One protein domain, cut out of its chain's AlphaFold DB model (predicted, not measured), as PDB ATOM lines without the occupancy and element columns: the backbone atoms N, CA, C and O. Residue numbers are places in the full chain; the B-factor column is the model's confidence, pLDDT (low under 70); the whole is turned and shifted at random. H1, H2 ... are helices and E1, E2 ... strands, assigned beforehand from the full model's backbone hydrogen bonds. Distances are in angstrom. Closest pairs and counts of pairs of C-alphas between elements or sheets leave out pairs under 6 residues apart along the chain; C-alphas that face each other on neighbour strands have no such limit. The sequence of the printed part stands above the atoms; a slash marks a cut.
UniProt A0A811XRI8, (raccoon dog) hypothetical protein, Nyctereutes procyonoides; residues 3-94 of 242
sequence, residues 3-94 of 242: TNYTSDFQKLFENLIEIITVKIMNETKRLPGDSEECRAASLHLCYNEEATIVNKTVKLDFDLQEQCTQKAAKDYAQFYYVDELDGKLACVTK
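This is residues 3 to 94 of the 242 residues of the protein "(raccoon dog) hypothetical protein" of Nyctereutes procyonoides (UniProt A0A811XRI8). A small head, the three-stranded sheet with H3 over it, stands at one end of a long arm: H1 runs away from the head, H2 sits at the far end, and residues 41 to 63 lead back. The 92 printed residues hold E1, H1, H2, H3, E2, E3 in chain order, class mixed; the sheet, E1 E3 E2, is antiparallel. The whole is extended, radius of gyration of the C-alphas 21.9 A, spanning 67 by 25 by 15 A.

Find E1, residues 3 to 6, from C-alpha 3 at (-71.630, 48.114, 137.796); E2 is residues 81 to 85, and E3, residues 88 to 92, ends at C-alpha 92 at (-70.030, 41.729, 145.508). H1, 8 to 28, runs 30.3 A; H2 is 36 to 40, H3 64 to 71.

Look at hairpin E2 and E3: N 85 and O 88 are 2.8 A apart. Beside E3, N 89 and O 5 of E1 are 3.0 A apart. H3 is on the sheet, height 7.7 A, over E3; C-alphas 68 and 91 are their closest, 5.5 A. H1 and H2 are apart. In H1, H2 and H3 every O i to N i+4 pair is within hydrogen-bond range.

C-alphas 37 and 75 are farthest apart, 67.3 A. The printed part has no cut; H2 to H3 is the long link. Residues 3 to 8, 32 to 37, 39 to 45, 49 and 56 to 62 have pLDDT under 70.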
ATOM      1  N   THR A   3     -71.434  48.308 139.230       49.09
ATOM      2  CA  THR A   3     -71.630  48.114 137.796       49.09
ATOM      3  C   THR A   3     -72.886  48.886 137.404       49.09
ATOM      4  O   THR A   3     -73.921  48.755 138.050       49.09
ATOM      5  N   ASN A   4     -72.810  49.706 136.352       51.09
ATOM      6  CA  ASN A   4     -73.943  50.464 135.791       51.09
ATOM      7  C   ASN A   4     -74.946  49.544 135.063       51.09
ATOM      8  O   ASN A   4     -75.406  49.856 133.969       51.09
ATOM      9  N   TYR A   5     -75.237  48.369 135.621       59.66
ATOM     10  CA  TYR A   5     -76.075  47.366 134.986       59.66
ATOM     11  C   TYR A   5     -77.240  47.012 135.908       59.66
ATOM     12  O   TYR A   5     -77.094  46.321 136.915       59.66
ATOM     13  N   THR A   6     -78.414  47.538 135.582       62.81
ATOM     14  CA  THR A   6     -79.685  47.175 136.210       62.81
ATOM     15  C   THR A   6     -80.308  45.981 135.488       62.81
ATOM     16  O   THR A   6     -80.133  45.804 134.281       62.81
ATOM     17  N   SER A   7     -81.059  45.151 136.212       62.78
ATOM     18  CA  SER A   7     -81.820  44.036 135.624       62.78
ATOM     19  C   SER A   7     -82.814  44.506 134.547       62.78
ATOM     20  O   SER A   7     -83.105  43.772 133.603       62.78
ATOM     21  N   ASP A   8     -83.250  45.766 134.613       66.69
ATOM     22  CA  ASP A   8     -84.100  46.412 133.610       66.69
ATOM     23  C   ASP A   8     -83.499  46.436 132.197       66.69
ATOM     24  O   ASP A   8     -84.252  46.424 131.221       66.69
ATOM     25  N   PHE A   9     -82.169  46.399 132.046       71.56
ATOM     26  CA  PHE A   9     -81.556  46.341 130.717       71.56
ATOM     27  C   PHE A   9     -81.943  45.077 129.950       71.56
ATOM     28  O   PHE A   9     -82.126  45.154 128.739       71.56
ATOM     29  N   GLN A  10     -82.133  43.936 130.622       71.00
ATOM     30  CA  GLN A  10     -82.584  42.713 129.945       71.00
ATOM     31  C   GLN A  10     -83.962  42.911 129.307       71.00
ATOM     32  O   GLN A  10     -84.142  42.594 128.134       71.00
ATOM     33  N   LYS A  11     -84.898  43.536 130.031       76.56
ATOM     34  CA  LYS A  11     -86.240  43.846 129.513       76.56
ATOM     35  C   LYS A  11     -86.194  44.831 128.346       76.56
ATOM     36  O   LYS A  11     -86.934  44.680 127.378       76.56
ATOM     37  N   LEU A  12     -85.320  45.839 128.424       81.50
ATOM     38  CA  LEU A  12     -85.118  46.788 127.326       81.50
ATOM     39  C   LEU A  12     -84.591  46.085 126.072       81.50
ATOM     40  O   LEU A  12     -85.071  46.365 124.976       81.50
ATOM     41  N   PHE A  13     -83.644  45.158 126.228       81.56
ATOM     42  CA  PHE A  13     -83.106  44.372 125.123       81.56
ATOM     43  C   PHE A  13     -84.141  43.432 124.503       81.56
ATOM     44  O   PHE A  13     -84.215  43.359 123.279       81.56
ATOM     45  N   GLU A  14     -84.962  42.759 125.311       81.56
ATOM     46  CA  GLU A  14     -86.056  41.920 124.806       81.56
ATOM     47  C   GLU A  14     -87.051  42.734 123.971       81.56
ATOM     48  O   GLU A  14     -87.366  42.356 122.842       81.56
ATOM     49  N   ASN A  15     -87.468  43.897 124.477       86.12
ATOM     50  CA  ASN A  15     -88.370  44.798 123.760       86.12
ATOM     51  C   ASN A  15     -87.729  45.322 122.459       86.12
ATOM     52  O   ASN A  15     -88.357  45.360 121.401       86.12
ATOM     53  N   LEU A  16     -86.437  45.662 122.493       86.25
ATOM     54  CA  LEU A  16     -85.708  46.104 121.304       86.25
ATOM     55  C   LEU A  16     -85.620  45.000 120.236       86.25
ATOM     56  O   LEU A  16     -85.797  45.283 119.052       86.25
ATOM     57  N   ILE A  17     -85.374  43.750 120.643       85.62
ATOM     58  CA  ILE A  17     -85.358  42.588 119.743       85.62
ATOM     59  C   ILE A  17     -86.721  42.410 119.078       85.62
ATOM     60  O   ILE A  17     -86.777  42.184 117.868       85.62
ATOM     61  N   GLU A  18     -87.810  42.533 119.834       86.81
ATOM     62  CA  GLU A  18     -89.166  42.441 119.296       86.81
ATOM     63  C   GLU A  18     -89.417  43.525 118.238       86.81
ATOM     64  O   GLU A  18     -89.793  43.213 117.106       86.81
ATOM     65  N   ILE A  19     -89.097  44.784 118.555       88.38
ATOM     66  CA  ILE A  19     -89.243  45.919 117.633       88.38
ATOM     67  C   ILE A  19     -88.421  45.708 116.356       88.38
ATOM     68  O   ILE A  19     -88.918  45.933 115.249       88.38
ATOM     69  N   ILE A  20     -87.163  45.276 116.488       87.75
ATOM     70  CA  ILE A  20     -86.280  45.014 115.345       87.75
ATOM     71  C   ILE A  20     -86.837  43.877 114.492       87.75
ATOM     72  O   ILE A  20     -86.881  44.008 113.272       87.75
ATOM     73  N   THR A  21     -87.310  42.797 115.114       86.12
ATOM     74  CA  THR A  21     -87.890  41.650 114.407       86.12
ATOM     75  C   THR A  21     -89.093  42.089 113.579       86.12
ATOM     76  O   THR A  21     -89.127  41.843 112.375       86.12
ATOM     77  N   VAL A  22     -90.032  42.822 114.185       87.75
ATOM     78  CA  VAL A  22     -91.216  43.352 113.492       87.75
ATOM     79  C   VAL A  22     -90.816  44.272 112.339       87.75
ATOM     80  O   VAL A  22     -91.375  44.178 111.247       87.75
ATOM     81  N   LYS A  23     -89.832  45.150 112.554       88.75
ATOM     82  CA  LYS A  23     -89.382  46.093 111.528       88.75
ATOM     83  C   LYS A  23     -88.710  45.393 110.350       88.75
ATOM     84  O   LYS A  23     -89.013  45.740 109.212       88.75
ATOM     85  N   ILE A  24     -87.841  44.416 110.616       85.12
ATOM     86  CA  ILE A  24     -87.205  43.608 109.570       85.12
ATOM     87  C   ILE A  24     -88.288  42.889 108.771       85.12
ATOM     88  O   ILE A  24     -88.348  43.088 107.565       85.12
ATOM     89  N   MET A  25     -89.196  42.168 109.442       82.56
ATOM     90  CA  MET A  25     -90.279  41.435 108.778       82.56
ATOM     91  C   MET A  25     -91.156  42.341 107.905       82.56
ATOM     92  O   MET A  25     -91.534  41.963 106.799       82.56
ATOM     93  N   ASN A  26     -91.475  43.550 108.374       86.94
ATOM     94  CA  ASN A  26     -92.318  44.488 107.638       86.94
ATOM     95  C   ASN A  26     -91.634  45.047 106.379       86.94
ATOM     96  O   ASN A  26     -92.278  45.177 105.340       86.94
ATOM     97  N   GLU A  27     -90.340  45.371 106.451       83.19
ATOM     98  CA  GLU A  27     -89.598  45.824 105.268       83.19
ATOM     99  C   GLU A  27     -89.352  44.679 104.287       83.19
ATOM    100  O   GLU A  27     -89.450  44.866 103.076       83.19
ATOM    101  N   THR A  28     -89.102  43.472 104.784       78.19
ATOM    102  CA  THR A  28     -88.843  42.326 103.917       78.19
ATOM    103  C   THR A  28     -90.102  41.775 103.258       78.19
ATOM    104  O   THR A  28     -90.024  41.285 102.139       78.19
ATOM    105  N   LYS A  29     -91.276  41.951 103.873       76.19
ATOM    106  CA  LYS A  29     -92.582  41.665 103.253       76.19
ATOM    107  C   LYS A  29     -92.854  42.496 101.993       76.19
ATOM    108  O   LYS A  29     -93.685  42.134 101.166       76.19
ATOM    109  N   ARG A  30     -92.187  43.646 101.844       74.81
ATOM    110  CA  ARG A  30     -92.296  44.495 100.645       74.81
ATOM    111  C   ARG A  30     -91.429  44.003  99.489       74.81
ATOM    112  O   ARG A  30     -91.598  44.490  98.373       74.81
ATOM    113  N   LEU A  31     -90.491  43.092  99.747       71.69
ATOM    114  CA  LEU A  31     -89.661  42.488  98.712       71.69
ATOM    115  C   LEU A  31     -90.436  41.366  98.006       71.69
ATOM    116  O   LEU A  31     -91.331  40.768  98.606       71.69
ATOM    117  N   PRO A  32     -90.102  41.054  96.742       67.62
ATOM    118  CA  PRO A  32     -90.630  39.870  96.082       67.62
ATOM    119  C   PRO A  32     -90.279  38.629  96.916       67.62
ATOM    120  O   PRO A  32     -89.100  38.332  97.135       67.62
ATOM    121  N   GLY A  33     -91.303  37.939  97.421       65.19
ATOM    122  CA  GLY A  33     -91.134  36.687  98.158       65.19
ATOM    123  C   GLY A  33     -90.625  35.553  97.261       65.19
ATOM    124  O   GLY A  33     -90.517  35.723  96.044       65.19
ATOM    125  N   ASP A  34     -90.351  34.380  97.846       63.19
ATOM    126  CA  ASP A  34     -90.011  33.130  97.134       63.19
ATOM    127  C   ASP A  34     -91.219  32.601  96.322       63.19
ATOM    128  O   ASP A  34     -91.844  31.594  96.639       63.19
ATOM    129  N   SER A  35     -91.599  33.362  95.296       67.69
ATOM    130  CA  SER A  35     -92.558  33.032  94.243       67.69
ATOM    131  C   SER A  35     -91.803  32.447  93.048       67.69
ATOM    132  O   SER A  35     -90.647  32.800  92.797       67.69
ATOM    133  N   GLU A  36     -92.466  31.610  92.249       66.31
ATOM    134  CA  GLU A  36     -91.938  31.115  90.968       66.31
ATOM    135  C   GLU A  36     -91.499  32.265  90.037       66.31
ATOM    136  O   GLU A  36     -90.515  32.140  89.310       66.31
ATOM    137  N   GLU A  37     -92.147  33.434  90.130       67.38
ATOM    138  CA  GLU A  37     -91.755  34.653  89.403       67.38
ATOM    139  C   GLU A  37     -90.404  35.218  89.866       67.38
ATOM    140  O   GLU A  37     -89.651  35.763  89.059       67.38
ATOM    141  N   CYS A  38     -90.069  35.058  91.149       71.06
ATOM    142  CA  CYS A  38     -88.784  35.483  91.690       71.06
ATOM    143  C   CYS A  38     -87.659  34.525  91.269       71.06
ATOM    144  O   CYS A  38     -86.596  34.974  90.845       71.06
ATOM    145  N   ARG A  39     -87.907  33.205  91.286       67.00
ATOM    146  CA  ARG A  39     -86.937  32.196  90.815       67.00
ATOM    147  C   ARG A  39     -86.662  32.268  89.317       67.00
ATOM    148  O   ARG A  39     -85.537  32.002  88.892       67.00
ATOM    149  N   ALA A  40     -87.668  32.632  88.523       68.00
ATOM    150  CA  ALA A  40     -87.531  32.793  87.078       68.00
ATOM    151  C   ALA A  40     -86.584  33.945  86.702       68.00
ATOM    152  O   ALA A  40     -85.910  33.890  85.671       68.00
ATOM    153  N   ALA A  41     -86.491  34.975  87.546       64.88
ATOM    154  CA  ALA A  41     -85.578  36.087  87.355       64.88
ATOM    155  C   ALA A  41     -84.255  35.814  88.086       64.88
ATOM    156  O   ALA A  41     -84.045  36.253  89.213       64.88
ATOM    157  N   SER A  42     -83.317  35.129  87.419       60.91
ATOM    158  CA  SER A  42     -82.000  34.716  87.955       60.91
ATOM    159  C   SER A  42     -81.073  35.856  88.434       60.91
ATOM    160  O   SER A  42     -79.906  35.615  88.730       60.91
ATOM    161  N   LEU A  43     -81.566  37.096  88.485       59.38
ATOM    162  CA  LEU A  43     -80.856  38.314  88.875       59.38
ATOM    163  C   LEU A  43     -81.393  38.951  90.175       59.38
ATOM    164  O   LEU A  43     -80.831  39.950  90.622       59.38
ATOM    165  N   HIS A  44     -82.453  38.403  90.786       67.12
ATOM    166  CA  HIS A  44     -83.048  38.933  92.017       67.12
ATOM    167  C   HIS A  44     -82.764  38.043  93.237       67.12
ATOM    168  O   HIS A  44     -82.879  36.822  93.189       67.12
ATOM    169  N   LEU A  45     -82.398  38.677  94.357       68.44
ATOM    170  CA  LEU A  45     -82.314  38.024  95.662       68.44
ATOM    171  C   LEU A  45     -83.741  37.814  96.187       68.44
ATOM    172  O   LEU A  45     -84.380  38.772  96.620       68.44
ATOM    173  N   CYS A  46     -84.242  36.581  96.115       74.56
ATOM    174  CA  CYS A  46     -85.558  36.216  96.636       74.56
ATOM    175  C   CYS A  46     -85.521  36.106  98.155       74.56
ATOM    176  O   CYS A  46     -84.621  35.481  98.722       74.56
ATOM    177  N   TYR A  47     -86.505  36.713  98.808       73.12
ATOM    178  CA  TYR A  47     -86.591  36.715 100.257       73.12
ATOM    179  C   TYR A  47     -87.599  35.681 100.754       73.12
ATOM    180  O   TYR A  47     -88.700  35.563 100.217       73.12
ATOM    181  N   ASN A  48     -87.238  34.960 101.814       75.00
ATOM    182  CA  ASN A  48     -88.159  34.090 102.533       75.00
ATOM    183  C   ASN A  48     -88.445  34.686 103.915       75.00
ATOM    184  O   ASN A  48     -87.533  34.845 104.728       75.00
ATOM    185  N   GLU A  49     -89.718  34.984 104.177       69.31
ATOM    186  CA  GLU A  49     -90.186  35.535 105.450       69.31
ATOM    187  C   GLU A  49     -89.839  34.622 106.635       69.31
ATOM    188  O   GLU A  49     -89.306  35.088 107.642       69.31
ATOM    189  N   GLU A  50     -90.013  33.311 106.502       71.88
ATOM    190  CA  GLU A  50     -89.790  32.353 107.594       71.88
ATOM    191  C   GLU A  50     -88.303  32.087 107.883       71.88
ATOM    192  O   GLU A  50     -87.956  31.554 108.937       71.88
ATOM    193  N   ALA A  51     -87.403  32.486 106.979       73.06
ATOM    194  CA  ALA A  51     -85.961  32.295 107.143       73.06
ATOM    195  C   ALA A  51     -85.311  33.348 108.060       73.06
ATOM    196  O   ALA A  51     -84.145  33.211 108.441       73.06
ATOM    197  N   THR A  52     -86.041  34.407 108.420       73.31
ATOM    198  CA  THR A  52     -85.520  35.479 109.271       73.31
ATOM    199  C   THR A  52     -85.442  35.039 110.726       73.31
ATOM    200  O   THR A  52     -86.450  34.975 111.428       73.31
ATOM    201  N   ILE A  53     -84.231  34.782 111.213       75.44
ATOM    202  CA  ILE A  53     -84.001  34.409 112.609       75.44
ATOM    203  C   ILE A  53     -83.254  35.545 113.296       75.44
ATOM    204  O   ILE A  53     -82.058  35.744 113.086       75.44
ATOM    205  N   VAL A  54     -83.960  36.284 114.149       77.94
ATOM    206  CA  VAL A  54     -83.316  37.204 115.088       77.94
ATOM    207  C   VAL A  54     -82.931  36.403 116.322       77.94
ATOM    208  O   VAL A  54     -83.777  35.785 116.973       77.94
ATOM    209  N   ASN A  55     -81.637  36.382 116.633       76.19
ATOM    210  CA  ASN A  55     -81.162  35.713 117.830       76.19
ATOM    211  C   ASN A  55     -81.736  36.418 119.068       76.19
ATOM    212  O   ASN A  55     -81.455  37.590 119.310       76.19
ATOM    213  N   LYS A  56     -82.540  35.691 119.846       69.44
ATOM    214  CA  LYS A  56     -83.177  36.208 121.064       69.44
ATOM    215  C   LYS A  56     -82.195  36.344 122.224       69.44
ATOM    216  O   LYS A  56     -82.487  37.017 123.205       69.44
ATOM    217  N   THR A  57     -81.040  35.688 122.142       62.31
ATOM    218  CA  THR A  57     -80.037  35.731 123.200       62.31
ATOM    219  C   THR A  57     -79.108  36.919 122.974       62.31
ATOM    220  O   THR A  57     -78.207  36.863 122.136       62.31
ATOM    221  N   VAL A  58     -79.297  37.990 123.746       63.72
ATOM    222  CA  VAL A  58     -78.304  39.066 123.834       63.72
ATOM    223  C   VAL A  58     -77.104  38.534 124.600       63.72
ATOM    224  O   VAL A  58     -77.113  38.446 125.826       63.72
ATOM    225  N   LYS A  59     -76.061  38.148 123.866       59.81
ATOM    226  CA  LYS A  59     -74.731  38.006 124.448       59.81
ATOM    227  C   LYS A  59     -74.142  39.403 124.538       59.81
ATOM    228  O   LYS A  59     -73.898  40.031 123.512       59.81
ATOM    229  N   LEU A  60     -73.960  39.900 125.757       64.38
ATOM    230  CA  LEU A  60     -73.102  41.058 125.955       64.38
ATOM    231  C   LEU A  60     -71.693  40.674 125.510       64.38
ATOM    232  O   LEU A  60     -71.214  39.590 125.828       64.38
ATOM    233  N   ASP A  61     -71.050  41.574 124.773       64.75
ATOM    234  CA  ASP A  61     -69.677  41.396 124.284       64.75
ATOM    235  C   ASP A  61     -68.646  41.375 125.432       64.75
ATOM    236  O   ASP A  61     -67.468  41.107 125.234       64.75
ATOM    237  N   PHE A  62     -69.098  41.650 126.659       69.19
ATOM    238  CA  PHE A  62     -68.295  41.614 127.870       69.19
ATOM    239  C   PHE A  62     -68.904  40.677 128.914       69.19
ATOM    240  O   PHE A  62     -70.104  40.722 129.199       69.19
ATOM    241  N   ASP A  63     -68.044  39.874 129.538       78.75
ATOM    242  CA  ASP A  63     -68.396  39.075 130.702       78.75
ATOM    243  C   ASP A  63     -68.341  39.960 131.963       78.75
ATOM    244  O   ASP A  63     -67.294  40.489 132.353       78.75
ATOM    245  N   LEU A  64     -69.500  40.162 132.597       79.75
ATOM    246  CA  LEU A  64     -69.618  40.928 133.841       79.75
ATOM    247  C   LEU A  64     -68.781  40.308 134.968       79.75
ATOM    248  O   LEU A  64     -68.206  41.039 135.776       79.75
ATOM    249  N   GLN A  65     -68.683  38.977 135.001       84.44
ATOM    250  CA  GLN A  65     -67.874  38.261 135.979       84.44
ATOM    251  C   GLN A  65     -66.392  38.568 135.768       84.44
ATOM    252  O   GLN A  65     -65.686  38.869 136.730       84.44
ATOM    253  N   GLU A  66     -65.928  38.560 134.518       85.19
ATOM    254  CA  GLU A  66     -64.543  38.887 134.176       85.19
ATOM    255  C   GLU A  66     -64.199  40.343 134.518       85.19
ATOM    256  O   GLU A  66     -63.142  40.619 135.082       85.19
ATOM    257  N   GLN A  67     -65.121  41.286 134.298       84.75
ATOM    258  CA  GLN A  67     -64.916  42.666 134.745       84.75
ATOM    259  C   GLN A  67     -64.783  42.788 136.268       84.75
ATOM    260  O   GLN A  67     -63.963  43.576 136.750       84.75
ATOM    261  N   CYS A  68     -65.582  42.040 137.034       86.94
ATOM    262  CA  CYS A  68     -65.492  42.060 138.492       86.94
ATOM    263  C   CYS A  68     -64.150  41.509 138.984       86.94
ATOM    264  O   CYS A  68     -63.527  42.114 139.858       86.94
ATOM    265  N   THR A  69     -63.676  40.402 138.407       87.19
ATOM    266  CA  THR A  69     -62.394  39.797 138.794       87.19
ATOM    267  C   THR A  69     -61.203  40.643 138.336       87.19
ATOM    268  O   THR A  69     -60.250  40.796 139.096       87.19
ATOM    269  N   GLN A  70     -61.265  41.264 137.154       86.94
ATOM    270  CA  GLN A  70     -60.194  42.111 136.622       86.94
ATOM    271  C   GLN A  70     -60.008  43.408 137.421       86.94
ATOM    272  O   GLN A  70     -58.882  43.882 137.585       86.94
ATOM    273  N   LYS A  71     -61.103  44.000 137.912       84.50
ATOM    274  CA  LYS A  71     -61.049  45.232 138.714       84.50
ATOM    275  C   LYS A  71     -60.730  44.986 140.189       84.50
ATOM    276  O   LYS A  71     -60.310  45.913 140.884       84.50
ATOM    277  N   ALA A  72     -60.949  43.772 140.678       86.44
ATOM    278  CA  ALA A  72     -60.587  43.394 142.031       86.44
ATOM    279  C   ALA A  72     -59.059  43.337 142.207       86.44
ATOM    280  O   ALA A  72     -58.293  43.126 141.267       86.44
ATOM    281  N   ALA A  73     -58.594  43.510 143.444       85.81
ATOM    282  CA  ALA A  73     -57.182  43.315 143.760       85.81
ATOM    283  C   ALA A  73     -56.763  41.863 143.452       85.81
ATOM    284  O   ALA A  73     -57.516  40.938 143.755       85.81
ATOM    285  N   LYS A  74     -55.560  41.656 142.887       84.38
ATOM    286  CA  LYS A  74     -55.086  40.343 142.386       84.38
ATOM    287  C   LYS A  74     -55.279  39.187 143.375       84.38
ATOM    288  O   LYS A  74     -55.729  38.122 142.972       84.38
ATOM    289  N   ASP A  75     -55.009  39.416 144.660       87.12
ATOM    290  CA  ASP A  75     -55.126  38.390 145.713       87.12
ATOM    291  C   ASP A  75     -56.582  38.072 146.113       87.12
ATOM    292  O   ASP A  75     -56.841  37.110 146.832       87.12
ATOM    293  N   TYR A  76     -57.535  38.898 145.680       88.38
ATOM    294  CA  TYR A  76     -58.938  38.846 146.090       88.38
ATOM    295  C   TYR A  76     -59.901  38.600 144.929       88.38
ATOM    296  O   TYR A  76     -61.066  38.298 145.176       88.38
ATOM    297  N   ALA A  77     -59.430  38.694 143.682       88.62
ATOM    298  CA  ALA A  77     -60.240  38.576 142.473       88.62
ATOM    299  C   ALA A  77     -61.124  37.325 142.451       88.62
ATOM    300  O   ALA A  77     -62.297  37.402 142.105       88.62
ATOM    301  N   GLN A  78     -60.596  36.196 142.924       90.06
ATOM    302  CA  GLN A  78     -61.306  34.918 143.010       90.06
ATOM    303  C   GLN A  78     -62.531  34.911 143.946       90.06
ATOM    304  O   GLN A  78     -63.343  33.992 143.875       90.06
ATOM    305  N   PHE A  79     -62.673  35.901 144.830       90.69
ATOM    306  CA  PHE A  79     -63.785  35.987 145.784       90.69
ATOM    307  C   PHE A  79     -64.876  36.978 145.370       90.69
ATOM    308  O   PHE A  79     -65.899  37.064 146.052       90.69
ATOM    309  N   TYR A  80     -64.660  37.723 144.283       90.69
ATOM    310  CA  TYR A  80     -65.649  38.634 143.723       90.69
ATOM    311  C   TYR A  80     -66.523  37.922 142.699       90.69
ATOM    312  O   TYR A  80     -66.037  37.194 141.832       90.69
ATOM    313  N   TYR A  81     -67.823  38.167 142.778       89.25
ATOM    314  CA  TYR A  81     -68.794  37.670 141.817       89.25
ATOM    315  C   TYR A  81     -69.913  38.683 141.616       89.25
ATOM    316  O   TYR A  81     -70.064  39.636 142.384       89.25
ATOM    317  N   VAL A  82     -70.668  38.490 140.543       87.81
ATOM    318  CA  VAL A  82     -71.833  39.316 140.232       87.81
ATOM    319  C   VAL A  82     -73.031  38.805 141.032       87.81
ATOM    320  O   VAL A  82     -73.387  37.634 140.925       87.81
ATOM    321  N   ASP A  83     -73.658  39.679 141.815       87.25
ATOM    322  CA  ASP A  83     -74.940  39.405 142.476       87.25
ATOM    323  C   ASP A  83     -75.819  40.660 142.463       87.25
ATOM    324  O   ASP A  83     -75.368  41.764 142.144       87.25
ATOM    325  N   GLU A  84     -77.084  40.478 142.810       83.94
ATOM    326  CA  GLU A  84     -78.050  41.553 142.956       83.94
ATOM    327  C   GLU A  84     -77.906  42.220 144.333       83.94
ATOM    328  O   GLU A  84     -78.033  41.576 145.377       83.94
ATOM    329  N   LEU A  85     -77.657  43.529 144.323       85.31
ATOM    330  CA  LEU A  85     -77.617  44.398 145.492       85.31
ATOM    331  C   LEU A  85     -78.586  45.559 145.246       85.31
ATOM    332  O   LEU A  85     -78.426  46.307 144.281       85.31
ATOM    333  N   ASP A  86     -79.620  45.679 146.081       83.44
ATOM    334  CA  ASP A  86     -80.652  46.724 145.974       83.44
ATOM    335  C   ASP A  86     -81.286  46.845 144.568       83.44
ATOM    336  O   ASP A  86     -81.528  47.939 144.054       83.44
ATOM    337  N   GLY A  87     -81.537  45.707 143.908       77.94
ATOM    338  CA  GLY A  87     -82.148  45.652 142.571       77.94
ATOM    339  C   GLY A  87     -81.191  45.936 141.406       77.94
ATOM    340  O   GLY A  87     -81.615  45.978 140.247       77.94
ATOM    341  N   LYS A  88     -79.896  46.138 141.678       81.12
ATOM    342  CA  LYS A  88     -78.858  46.358 140.663       81.12
ATOM    343  C   LYS A  88     -77.851  45.219 140.686       81.12
ATOM    344  O   LYS A  88     -77.520  44.708 141.751       81.12
ATOM    345  N   LEU A  89     -77.326  44.836 139.522       82.38
ATOM    346  CA  LEU A  89     -76.187  43.923 139.498       82.38
ATOM    347  C   LEU A  89     -74.959  44.694 139.972       82.38
ATOM    348  O   LEU A  89     -74.704  45.805 139.499       82.38
ATOM    349  N   ALA A  90     -74.218  44.112 140.908       85.31
ATOM    350  CA  ALA A  90     -73.000  44.675 141.466       85.31
ATOM    351  C   ALA A  90     -71.927  43.595 141.641       85.31
ATOM    352  O   ALA A  90     -72.223  42.419 141.855       85.31
ATOM    353  N   CYS A  91     -70.660  44.013 141.591       88.06
ATOM    354  CA  CYS A  91     -69.548  43.162 141.999       88.06
ATOM    355  C   CYS A  91     -69.517  43.097 143.526       88.06
ATOM    356  O   CYS A  91     -69.124  44.065 144.189       88.06
ATOM    357  N   VAL A  92     -69.917  41.957 144.071       91.12
ATOM    358  CA  VAL A  92     -70.030  41.729 145.508       91.12
ATOM    359  C   VAL A  92     -69.130  40.584 145.951       91.12
ATOM    360  O   VAL A  92     -68.507  39.886 145.151       91.12
ATOM    361  N   THR A  93     -69.060  40.400 147.262       92.38
ATOM    362  CA  THR A  93     -68.418  39.251 147.896       92.38
ATOM    363  C   THR A  93     -69.394  38.638 148.888       92.38
ATOM    364  O   THR A  93     -70.387  39.268 149.255       92.38
ATOM    365  N   LYS A  94     -69.066  37.463 149.431       91.31
ATOM    366  CA  LYS A  94     -69.866  36.872 150.513       91.31
ATOM    367  C   LYS A  94     -69.949  37.753 151.767       91.31
ATOM    368  O   LYS A  94     -70.825  37.530 152.586       91.31
TER     369      LYS A  94